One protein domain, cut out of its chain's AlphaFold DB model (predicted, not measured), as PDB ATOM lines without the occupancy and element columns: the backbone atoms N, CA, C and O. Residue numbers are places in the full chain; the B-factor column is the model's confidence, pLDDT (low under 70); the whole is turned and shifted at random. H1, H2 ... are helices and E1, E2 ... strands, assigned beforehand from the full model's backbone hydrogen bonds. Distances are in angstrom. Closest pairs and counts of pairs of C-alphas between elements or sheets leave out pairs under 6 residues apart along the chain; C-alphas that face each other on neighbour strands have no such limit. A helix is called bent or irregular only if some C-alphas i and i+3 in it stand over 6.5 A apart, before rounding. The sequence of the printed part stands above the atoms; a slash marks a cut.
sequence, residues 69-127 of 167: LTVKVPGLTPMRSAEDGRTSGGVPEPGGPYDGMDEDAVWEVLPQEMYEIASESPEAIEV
ATOM      1  N   LEU A  69     195.726  -7.530  27.404       93.94
ATOM      2  CA  LEU A  69     195.123  -6.762  28.488       93.94
ATOM      3  C   LEU A  69     194.001  -5.865  27.970       93.94
ATOM      4  O   LEU A  69     194.132  -5.147  26.978       93.94
ATOM      5  N   THR A  70     192.883  -5.871  28.690       95.62
ATOM      6  CA  THR A  70     191.843  -4.846  28.592       95.62
ATOM      7  C   THR A  70     191.737  -4.131  29.926       95.62
ATOM      8  O   THR A  70     191.559  -4.782  30.954       95.62
ATOM      9  N   VAL A  71     191.806  -2.802  29.908       96.69
ATOM     10  CA  VAL A  71     191.717  -1.970  31.113       96.69
ATOM     11  C   VAL A  71     190.596  -0.956  30.940       96.69
ATOM     12  O   VAL A  71     190.572  -0.208  29.965       96.69
ATOM     13  N   LYS A  72     189.651  -0.906  31.876       96.62
ATOM     14  CA  LYS A  72     188.577   0.093  31.898       96.62
ATOM     15  C   LYS A  72     188.702   0.913  33.174       96.62
ATOM     16  O   LYS A  72     188.524   0.402  34.275       96.62
ATOM     17  N   VAL A  73     189.007   2.194  32.988       96.88
ATOM     18  CA  VAL A  73     189.064   3.209  34.045       96.88
ATOM     19  C   VAL A  73     187.763   4.026  33.999       96.88
ATOM     20  O   VAL A  73     187.259   4.301  32.901       96.88
ATOM     21  N   PRO A  74     187.172   4.403  35.146       95.94
ATOM     22  CA  PRO A  74     185.954   5.210  35.176       95.94
ATOM     23  C   PRO A  74     186.089   6.498  34.358       95.94
ATOM     24  O   PRO A  74     187.056   7.236  34.500       95.94
ATOM     25  N   GLY A  75     185.107   6.785  33.502       94.62
ATOM     26  CA  GLY A  75     185.119   7.986  32.665       94.62
ATOM     27  C   GLY A  75     185.965   7.895  31.394       94.62
ATOM     28  O   GLY A  75     186.001   8.875  30.658       94.62
ATOM     29  N   LEU A  76     186.607   6.756  31.109       96.38
ATOM     30  CA  LEU A  76     187.332   6.499  29.859       96.38
ATOM     31  C   LEU A  76     186.785   5.258  29.166       96.38
ATOM     32  O   LEU A  76     186.494   4.264  29.821       96.38
ATOM     33  N   THR A  77     186.684   5.251  27.843       95.06
ATOM     34  CA  THR A  77     186.366   4.021  27.091       95.06
ATOM     35  C   THR A  77     187.389   2.899  27.362       95.06
ATOM     36  O   THR A  77     188.545   3.202  27.665       95.06
ATOM     37  N   PRO A  78     187.006   1.605  27.260       96.06
ATOM     38  CA  PRO A  78     187.928   0.493  27.496       96.06
ATOM     39  C   PRO A  78     189.189   0.599  26.640       96.06
ATOM     40  O   PRO A  78     189.101   0.862  25.442       96.06
ATOM     41  N   MET A  79     190.337   0.359  27.260       94.81
ATOM     42  CA  MET A  79     191.653   0.473  26.653       94.81
ATOM     43  C   MET A  79     192.261  -0.895  26.377       94.81
ATOM     44  O   MET A  79     192.069  -1.835  27.152       94.81
ATOM     45  N   ARG A  80     193.021  -0.988  25.287       91.56
ATOM     46  CA  ARG A  80     193.817  -2.163  24.917       91.56
ATOM     47  C   ARG A  80     195.114  -1.739  24.256       91.56
ATOM     48  O   ARG A  80     195.083  -0.860  23.392       91.56
ATOM     49  N   SER A  81     196.203  -2.421  24.586       84.19
ATOM     50  CA  SER A  81     197.444  -2.338  23.818       84.19
ATOM     51  C   SER A  81     197.390  -3.330  22.656       84.19
ATOM     52  O   SER A  81     196.797  -4.398  22.763       84.19
ATOM     53  N   ALA A  82     197.964  -2.965  21.517       80.38
ATOM     54  CA  ALA A  82     198.167  -3.857  20.383       80.38
ATOM     55  C   ALA A  82     199.589  -4.437  20.406       80.38
ATOM     56  O   ALA A  82     200.484  -3.891  21.045       80.38
ATOM     57  N   GLU A  83     199.819  -5.513  19.647       77.25
ATOM     58  CA  GLU A  83     201.150  -6.136  19.507       77.25
ATOM     59  C   GLU A  83     202.222  -5.187  18.949       77.25
ATOM     60  O   GLU A  83     203.411  -5.402  19.157       77.25
ATOM     61  N   ASP A  84     201.826  -4.131  18.233       76.56
ATOM     62  CA  ASP A  84     202.747  -3.118  17.709       76.56
ATOM     63  C   ASP A  84     203.009  -1.959  18.688       76.56
ATOM     64  O   ASP A  84     203.588  -0.942  18.302       76.56
ATOM     65  N   GLY A  85     202.576  -2.110  19.943       70.81
ATOM     66  CA  GLY A  85     202.758  -1.138  21.016       70.81
ATOM     67  C   GLY A  85     201.815   0.062  20.941       70.81
ATOM     68  O   GLY A  85     201.911   0.958  21.777       70.81
ATOM     69  N   ARG A  86     200.899   0.117  19.963       79.88
ATOM     70  CA  ARG A  86     199.870   1.162  19.930       79.88
ATOM     71  C   ARG A  86     198.763   0.838  20.916       79.88
ATOM     72  O   ARG A  86     198.212  -0.260  20.895       79.88
ATOM     73  N   THR A  87     198.377   1.822  21.710       82.81
ATOM     74  CA  THR A  87     197.191   1.722  22.557       82.81
ATOM     75  C   THR A  87     195.958   2.200  21.791       82.81
ATOM     76  O   THR A  87     196.036   3.037  20.893       82.81
ATOM     77  N   SER A  88     194.811   1.614  22.103       85.94
ATOM     78  CA  SER A  88     193.501   1.987  21.573       85.94
ATOM     79  C   SER A  88     192.507   2.129  22.718       85.94
ATOM     80  O   SER A  88     192.668   1.476  23.750       85.94
ATOM     81  N   GLY A  89     191.472   2.951  22.530       89.44
ATOM     82  CA  GLY A  89     190.526   3.283  23.597       89.44
ATOM     83  C   GLY A  89     191.027   4.448  24.444       89.44
ATOM     84  O   GLY A  89     191.748   5.294  23.935       89.44
ATOM     85  N   GLY A  90     190.607   4.535  25.709       91.00
ATOM     86  CA  GLY A  90     191.074   5.605  26.605       91.00
ATOM     87  C   GLY A  90     190.489   6.978  26.277       91.00
ATOM     88  O   GLY A  90     190.873   7.980  26.864       91.00
ATOM     89  N   VAL A  91     189.520   7.026  25.360       93.12
ATOM     90  CA  VAL A  91     188.795   8.247  25.007       93.12
ATOM     91  C   VAL A  91     187.892   8.659  26.173       93.12
ATOM     92  O   VAL A  91     187.136   7.798  26.648       93.12
ATOM     93  N   PRO A  92     187.905   9.936  26.599       94.62
ATOM     94  CA  PRO A  92     186.994  10.448  27.613       94.62
ATOM     95  C   PRO A  92     185.516  10.228  27.295       94.62
ATOM     96  O   PRO A  92     185.033  10.521  26.200       94.62
ATOM     97  N   GLU A  93     184.778   9.732  28.283       93.56
ATOM     98  CA  GLU A  93     183.327   9.608  28.226       93.56
ATOM     99  C   GLU A  93     182.665  10.956  28.587       93.56
ATOM    100  O   GLU A  93     183.090  11.614  29.543       93.56
ATOM    101  N   PRO A  94     181.606  11.384  27.868       92.56
ATOM    102  CA  PRO A  94     180.941  12.661  28.130       92.56
ATOM    103  C   PRO A  94     180.406  12.781  29.562       92.56
ATOM    104  O   PRO A  94     179.770  11.858  30.075       92.56
ATOM    105  N   GLY A  95     180.602  13.945  30.184       89.00
ATOM    106  CA  GLY A  95     180.205  14.217  31.567       89.00
ATOM    107  C   GLY A  95     181.051  13.508  32.630       89.00
ATOM    108  O   GLY A  95     180.697  13.563  33.809       89.00
ATOM    109  N   GLY A  96     182.131  12.832  32.225       88.94
ATOM    110  CA  GLY A  96     183.090  12.182  33.109       88.94
ATOM    111  C   GLY A  96     184.217  13.108  33.595       88.94
ATOM    112  O   GLY A  96     184.311  14.260  33.169       88.94
ATOM    113  N   PRO A  97     185.102  12.598  34.471       89.75
ATOM    114  CA  PRO A  97     186.236  13.350  35.024       89.75
ATOM    115  C   PRO A  97     187.234  13.841  33.967       89.75
ATOM    116  O   PRO A  97     187.880  14.863  34.176       89.75
ATOM    117  N   TYR A  98     187.316  13.154  32.826       93.00
ATOM    118  CA  TYR A  98     188.230  13.484  31.730       93.00
ATOM    119  C   TYR A  98     187.546  14.228  30.569       93.00
ATOM    120  O   TYR A  98     188.168  14.448  29.532       93.00
ATOM    121  N   ASP A  99     186.261  14.584  30.688       93.06
ATOM    122  CA  ASP A  99     185.512  15.199  29.586       93.06
ATOM    123  C   ASP A  99     186.165  16.514  29.123       93.06
ATOM    124  O   ASP A  99     186.429  17.424  29.911       93.06
ATOM    125  N   GLY A 100     186.434  16.606  27.820       89.75
ATOM    126  CA  GLY A 100     187.125  17.734  27.199       89.75
ATOM    127  C   GLY A 100     188.652  17.725  27.324       89.75
ATOM    128  O   GLY A 100     189.283  18.661  26.829       89.75
ATOM    129  N   MET A 101     189.253  16.704  27.943       92.50
ATOM    130  CA  MET A 101     190.704  16.506  27.909       92.50
ATOM    131  C   MET A 101     191.157  15.933  26.564       92.50
ATOM    132  O   MET A 101     190.441  15.167  25.918       92.50
ATOM    133  N   ASP A 102     192.364  16.318  26.157       90.38
ATOM    134  CA  ASP A 102     193.072  15.666  25.058       90.38
ATOM    135  C   ASP A 102     193.550  14.272  25.499       90.38
ATOM    136  O   ASP A 102     193.869  14.074  26.673       90.38
ATOM    137  N   GLU A 103     193.598  13.320  24.568       84.19
ATOM    138  CA  GLU A 103     194.028  11.943  24.825       84.19
ATOM    139  C   GLU A 103     195.446  11.890  25.412       84.19
ATOM    140  O   GLU A 103     195.662  11.201  26.408       84.19
ATOM    141  N   ASP A 104     196.387  12.683  24.889       87.38
ATOM    142  CA  ASP A 104     197.766  12.711  25.390       87.38
ATOM    143  C   ASP A 104     197.812  13.196  26.849       87.38
ATOM    144  O   ASP A 104     198.506  12.624  27.690       87.38
ATOM    145  N   ALA A 105     197.008  14.212  27.181       91.25
ATOM    146  CA  ALA A 105     196.925  14.748  28.538       91.25
ATOM    147  C   ALA A 105     196.293  13.751  29.522       91.25
ATOM    148  O   ALA A 105     196.646  13.750  30.700       91.25
ATOM    149  N   VAL A 106     195.367  12.905  29.056       91.69
ATOM    150  CA  VAL A 106     194.818  11.807  29.864       91.69
ATOM    151  C   VAL A 106     195.919  10.802  30.188       91.69
ATOM    152  O   VAL A 106     196.103  10.478  31.359       91.69
ATOM    153  N   TRP A 107     196.688  10.353  29.192       89.06
ATOM    154  CA  TRP A 107     197.763   9.376  29.395       89.06
ATOM    155  C   TRP A 107     198.863   9.867  30.346       89.06
ATOM    156  O   TRP A 107     199.423   9.060  31.085       89.06
ATOM    157  N   GLU A 108     199.137  11.173  30.393       90.50
ATOM    158  CA  GLU A 108     200.103  11.756  31.336       90.50
ATOM    159  C   GLU A 108     199.656  11.668  32.805       90.50
ATOM    160  O   GLU A 108     200.491  11.468  33.690       90.50
ATOM    161  N   VAL A 109     198.355  11.815  33.085       93.12
ATOM    162  CA  VAL A 109     197.821  11.797  34.463       93.12
ATOM    163  C   VAL A 109     197.364  10.409  34.908       93.12
ATOM    164  O   VAL A 109     197.299  10.131  36.107       93.12
ATOM    165  N   LEU A 110     197.076   9.521  33.953       92.75
ATOM    166  CA  LEU A 110     196.452   8.225  34.196       92.75
ATOM    167  C   LEU A 110     197.202   7.332  35.201       92.75
ATOM    168  O   LEU A 110     196.521   6.743  36.037       92.75
ATOM    169  N   PRO A 111     198.549   7.223  35.201       93.19
ATOM    170  CA  PRO A 111     199.243   6.374  36.170       93.19
ATOM    171  C   PRO A 111     198.932   6.745  37.627       93.19
ATOM    172  O   PRO A 111     198.635   5.873  38.441       93.19
ATOM    173  N   GLN A 112     198.953   8.042  37.943       92.75
ATOM    174  CA  GLN A 112     198.675   8.537  39.291       92.75
ATOM    175  C   GLN A 112     197.186   8.408  39.635       92.75
ATOM    176  O   GLN A 112     196.846   7.926  40.712       92.75
ATOM    177  N   GLU A 113     196.298   8.774  38.709       94.31
ATOM    178  CA  GLU A 113     194.845   8.658  38.889       94.31
ATOM    179  C   GLU A 113     194.413   7.204  39.117       94.31
ATOM    180  O   GLU A 113     193.614   6.920  40.005       94.31
ATOM    181  N   MET A 114     194.977   6.253  38.366       95.31
ATOM    182  CA  MET A 114     194.713   4.830  38.574       95.31
ATOM    183  C   MET A 114     195.112   4.385  39.979       95.31
ATOM    184  O   MET A 114     194.340   3.682  40.626       95.31
ATOM    185  N   TYR A 115     196.280   4.815  40.465       92.62
ATOM    186  CA  TYR A 115     196.727   4.511  41.822       92.62
ATOM    187  C   TYR A 115     195.780   5.094  42.884       92.62
ATOM    188  O   TYR A 115     195.432   4.405  43.846       92.62
ATOM    189  N   GLU A 116     195.328   6.337  42.709       94.62
ATOM    190  CA  GLU A 116     194.387   6.999  43.620       94.62
ATOM    191  C   GLU A 116     193.024   6.300  43.634       94.62
ATOM    192  O   GLU A 116     192.552   5.897  44.700       94.62
ATOM    193  N   ILE A 117     192.442   6.048  42.457       94.12
ATOM    194  CA  ILE A 117     191.196   5.285  42.314       94.12
ATOM    195  C   ILE A 117     191.352   3.913  42.969       94.12
ATOM    196  O   ILE A 117     190.497   3.505  43.750       94.12
ATOM    197  N   ALA A 118     192.451   3.205  42.695       93.00
ATOM    198  CA  ALA A 118     192.661   1.865  43.223       93.00
ATOM    199  C   ALA A 118     192.875   1.819  44.739       93.00
ATOM    200  O   ALA A 118     192.563   0.807  45.368       93.00
ATOM    201  N   SER A 119     193.383   2.901  45.325       92.06
ATOM    202  CA  SER A 119     193.546   3.032  46.774       92.06
ATOM    203  C   SER A 119     192.204   3.199  47.496       92.06
ATOM    204  O   SER A 119     192.084   2.800  48.655       92.06
ATOM    205  N   GLU A 120     191.191   3.760  46.826       94.12
ATOM    206  CA  GLU A 120     189.847   3.968  47.382       94.12
ATOM    207  C   GLU A 120     188.857   2.854  47.003       94.12
ATOM    208  O   GLU A 120     188.106   2.370  47.853       94.12
ATOM    209  N   SER A 121     188.849   2.450  45.732       93.00
ATOM    210  CA  SER A 121     187.936   1.471  45.130       93.00
ATOM    211  C   SER A 121     188.650   0.733  43.982       93.00
ATOM    212  O   SER A 121     188.483   1.070  42.807       93.00
ATOM    213  N   PRO A 122     189.481  -0.284  44.285       90.69
ATOM    214  CA  PRO A 122     190.247  -1.023  43.275       90.69
ATOM    215  C   PRO A 122     189.372  -1.683  42.213       90.69
ATOM    216  O   PRO A 122     189.757  -1.756  41.047       90.69
ATOM    217  N   GLU A 123     188.180  -2.140  42.584       92.81
ATOM    218  CA  GLU A 123     187.205  -2.730  41.674       92.81
ATOM    219  C   GLU A 123     186.637  -1.751  40.640       92.81
ATOM    220  O   GLU A 123     186.104  -2.209  39.632       92.81
ATOM    221  N   ALA A 124     186.771  -0.433  40.844       96.00
ATOM    222  CA  ALA A 124     186.351   0.566  39.862       96.00
ATOM    223  C   ALA A 124     187.207   0.527  38.586       96.00
ATOM    224  O   ALA A 124     186.745   0.945  37.525       96.00
ATOM    225  N   ILE A 125     188.439   0.015  38.684       96.94
ATOM    226  CA  ILE A 125     189.283  -0.293  37.532       96.94
ATOM    227  C   ILE A 125     189.081  -1.764  37.182       96.94
ATOM    228  O   ILE A 125     189.537  -2.675  37.892       96.94
ATOM    229  N   GLU A 126     188.411  -1.997  36.059       97.31
ATOM    230  CA  GLU A 126     188.222  -3.338  35.521       97.31
ATOM    231  C   GLU A 126     189.455  -3.718  34.699       97.31
ATOM    232  O   GLU A 126     189.897  -2.971  33.823       97.31
ATOM    233  N   VAL A 127     190.012  -4.891  34.990       96.75
ATOM    234  CA  VAL A 127     191.163  -5.455  34.281       96.75
ATOM    235  C   VAL A 127     190.762  -6.842  33.806       96.75
ATOM    236  O   VAL A 127     190.251  -7.635  34.596       96.75
TER     237      VAL A 127
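AT A GLANCE: This is residues 69 to 127 of the 167 residues of an uncharacterized protein of Streptomyces sp. NBS 14/10 (UniProt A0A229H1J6). A thin layer of short strands and loops stands to one side of a single kinked helix, H1. In that layer the small hairpin E1 and E2 has a short paired stretch beside each strand, residues 126 to 127 by E1 and residues 87 to 88 by E2. The printed part has 59 residues, with two named strands and then one named helix in the order E1, E2, H1; E1 and E2 form an antiparallel sheet. The class is mixed, helices and strands, with under half of the residues in named elements. The whole is compact, with a radius of gyration of the C-alphas of 11.2 A and spans of 33 by 24 by 17 A.

HOW THE PARTS SIT: E1, residues 69 to 72, and E2, residues 79 to 81, are a hairpin of antiparallel neighbours at 158 degrees between their directions. The C-alphas of Thr 70 and Arg 80 face each other at 5.0 A. N 71 and O 79 are within hydrogen-bond range at 2.9 A, as are N 79 and O 71 at 2.8 A. Residues 71 to 72 of E1 pair antiparallel with residues 126 to 127, and residues 80 to 81 of E2 pair antiparallel with residues 87 to 88. H1, residues 103 to 120, is apart from E1. H1 has a kink of 54 degrees near residue 110 and is irregular, with C-alphas 108 and 111 7.3 A apart. In its backbone 11 of 14 O i to N i+4 pairs are within hydrogen-bond range.

IN THESE COORDINATES: E1 begins at C-alpha 69, (195.123, -6.762, 28.488), and measures 10.1 A from first to last C-alpha. E2 measures 7.0 A. H1 measures 24.3 A and ends at C-alpha 120, (189.847, 3.968, 47.382).

THE WHOLE: The C-alphas of Asp 84 and Glu 120, 33.1 A apart, are the two farthest apart. The link from E2 to H1 is long, with 21 residues. The printed part has no cut, and no printed residue is under 70 in pLDDT.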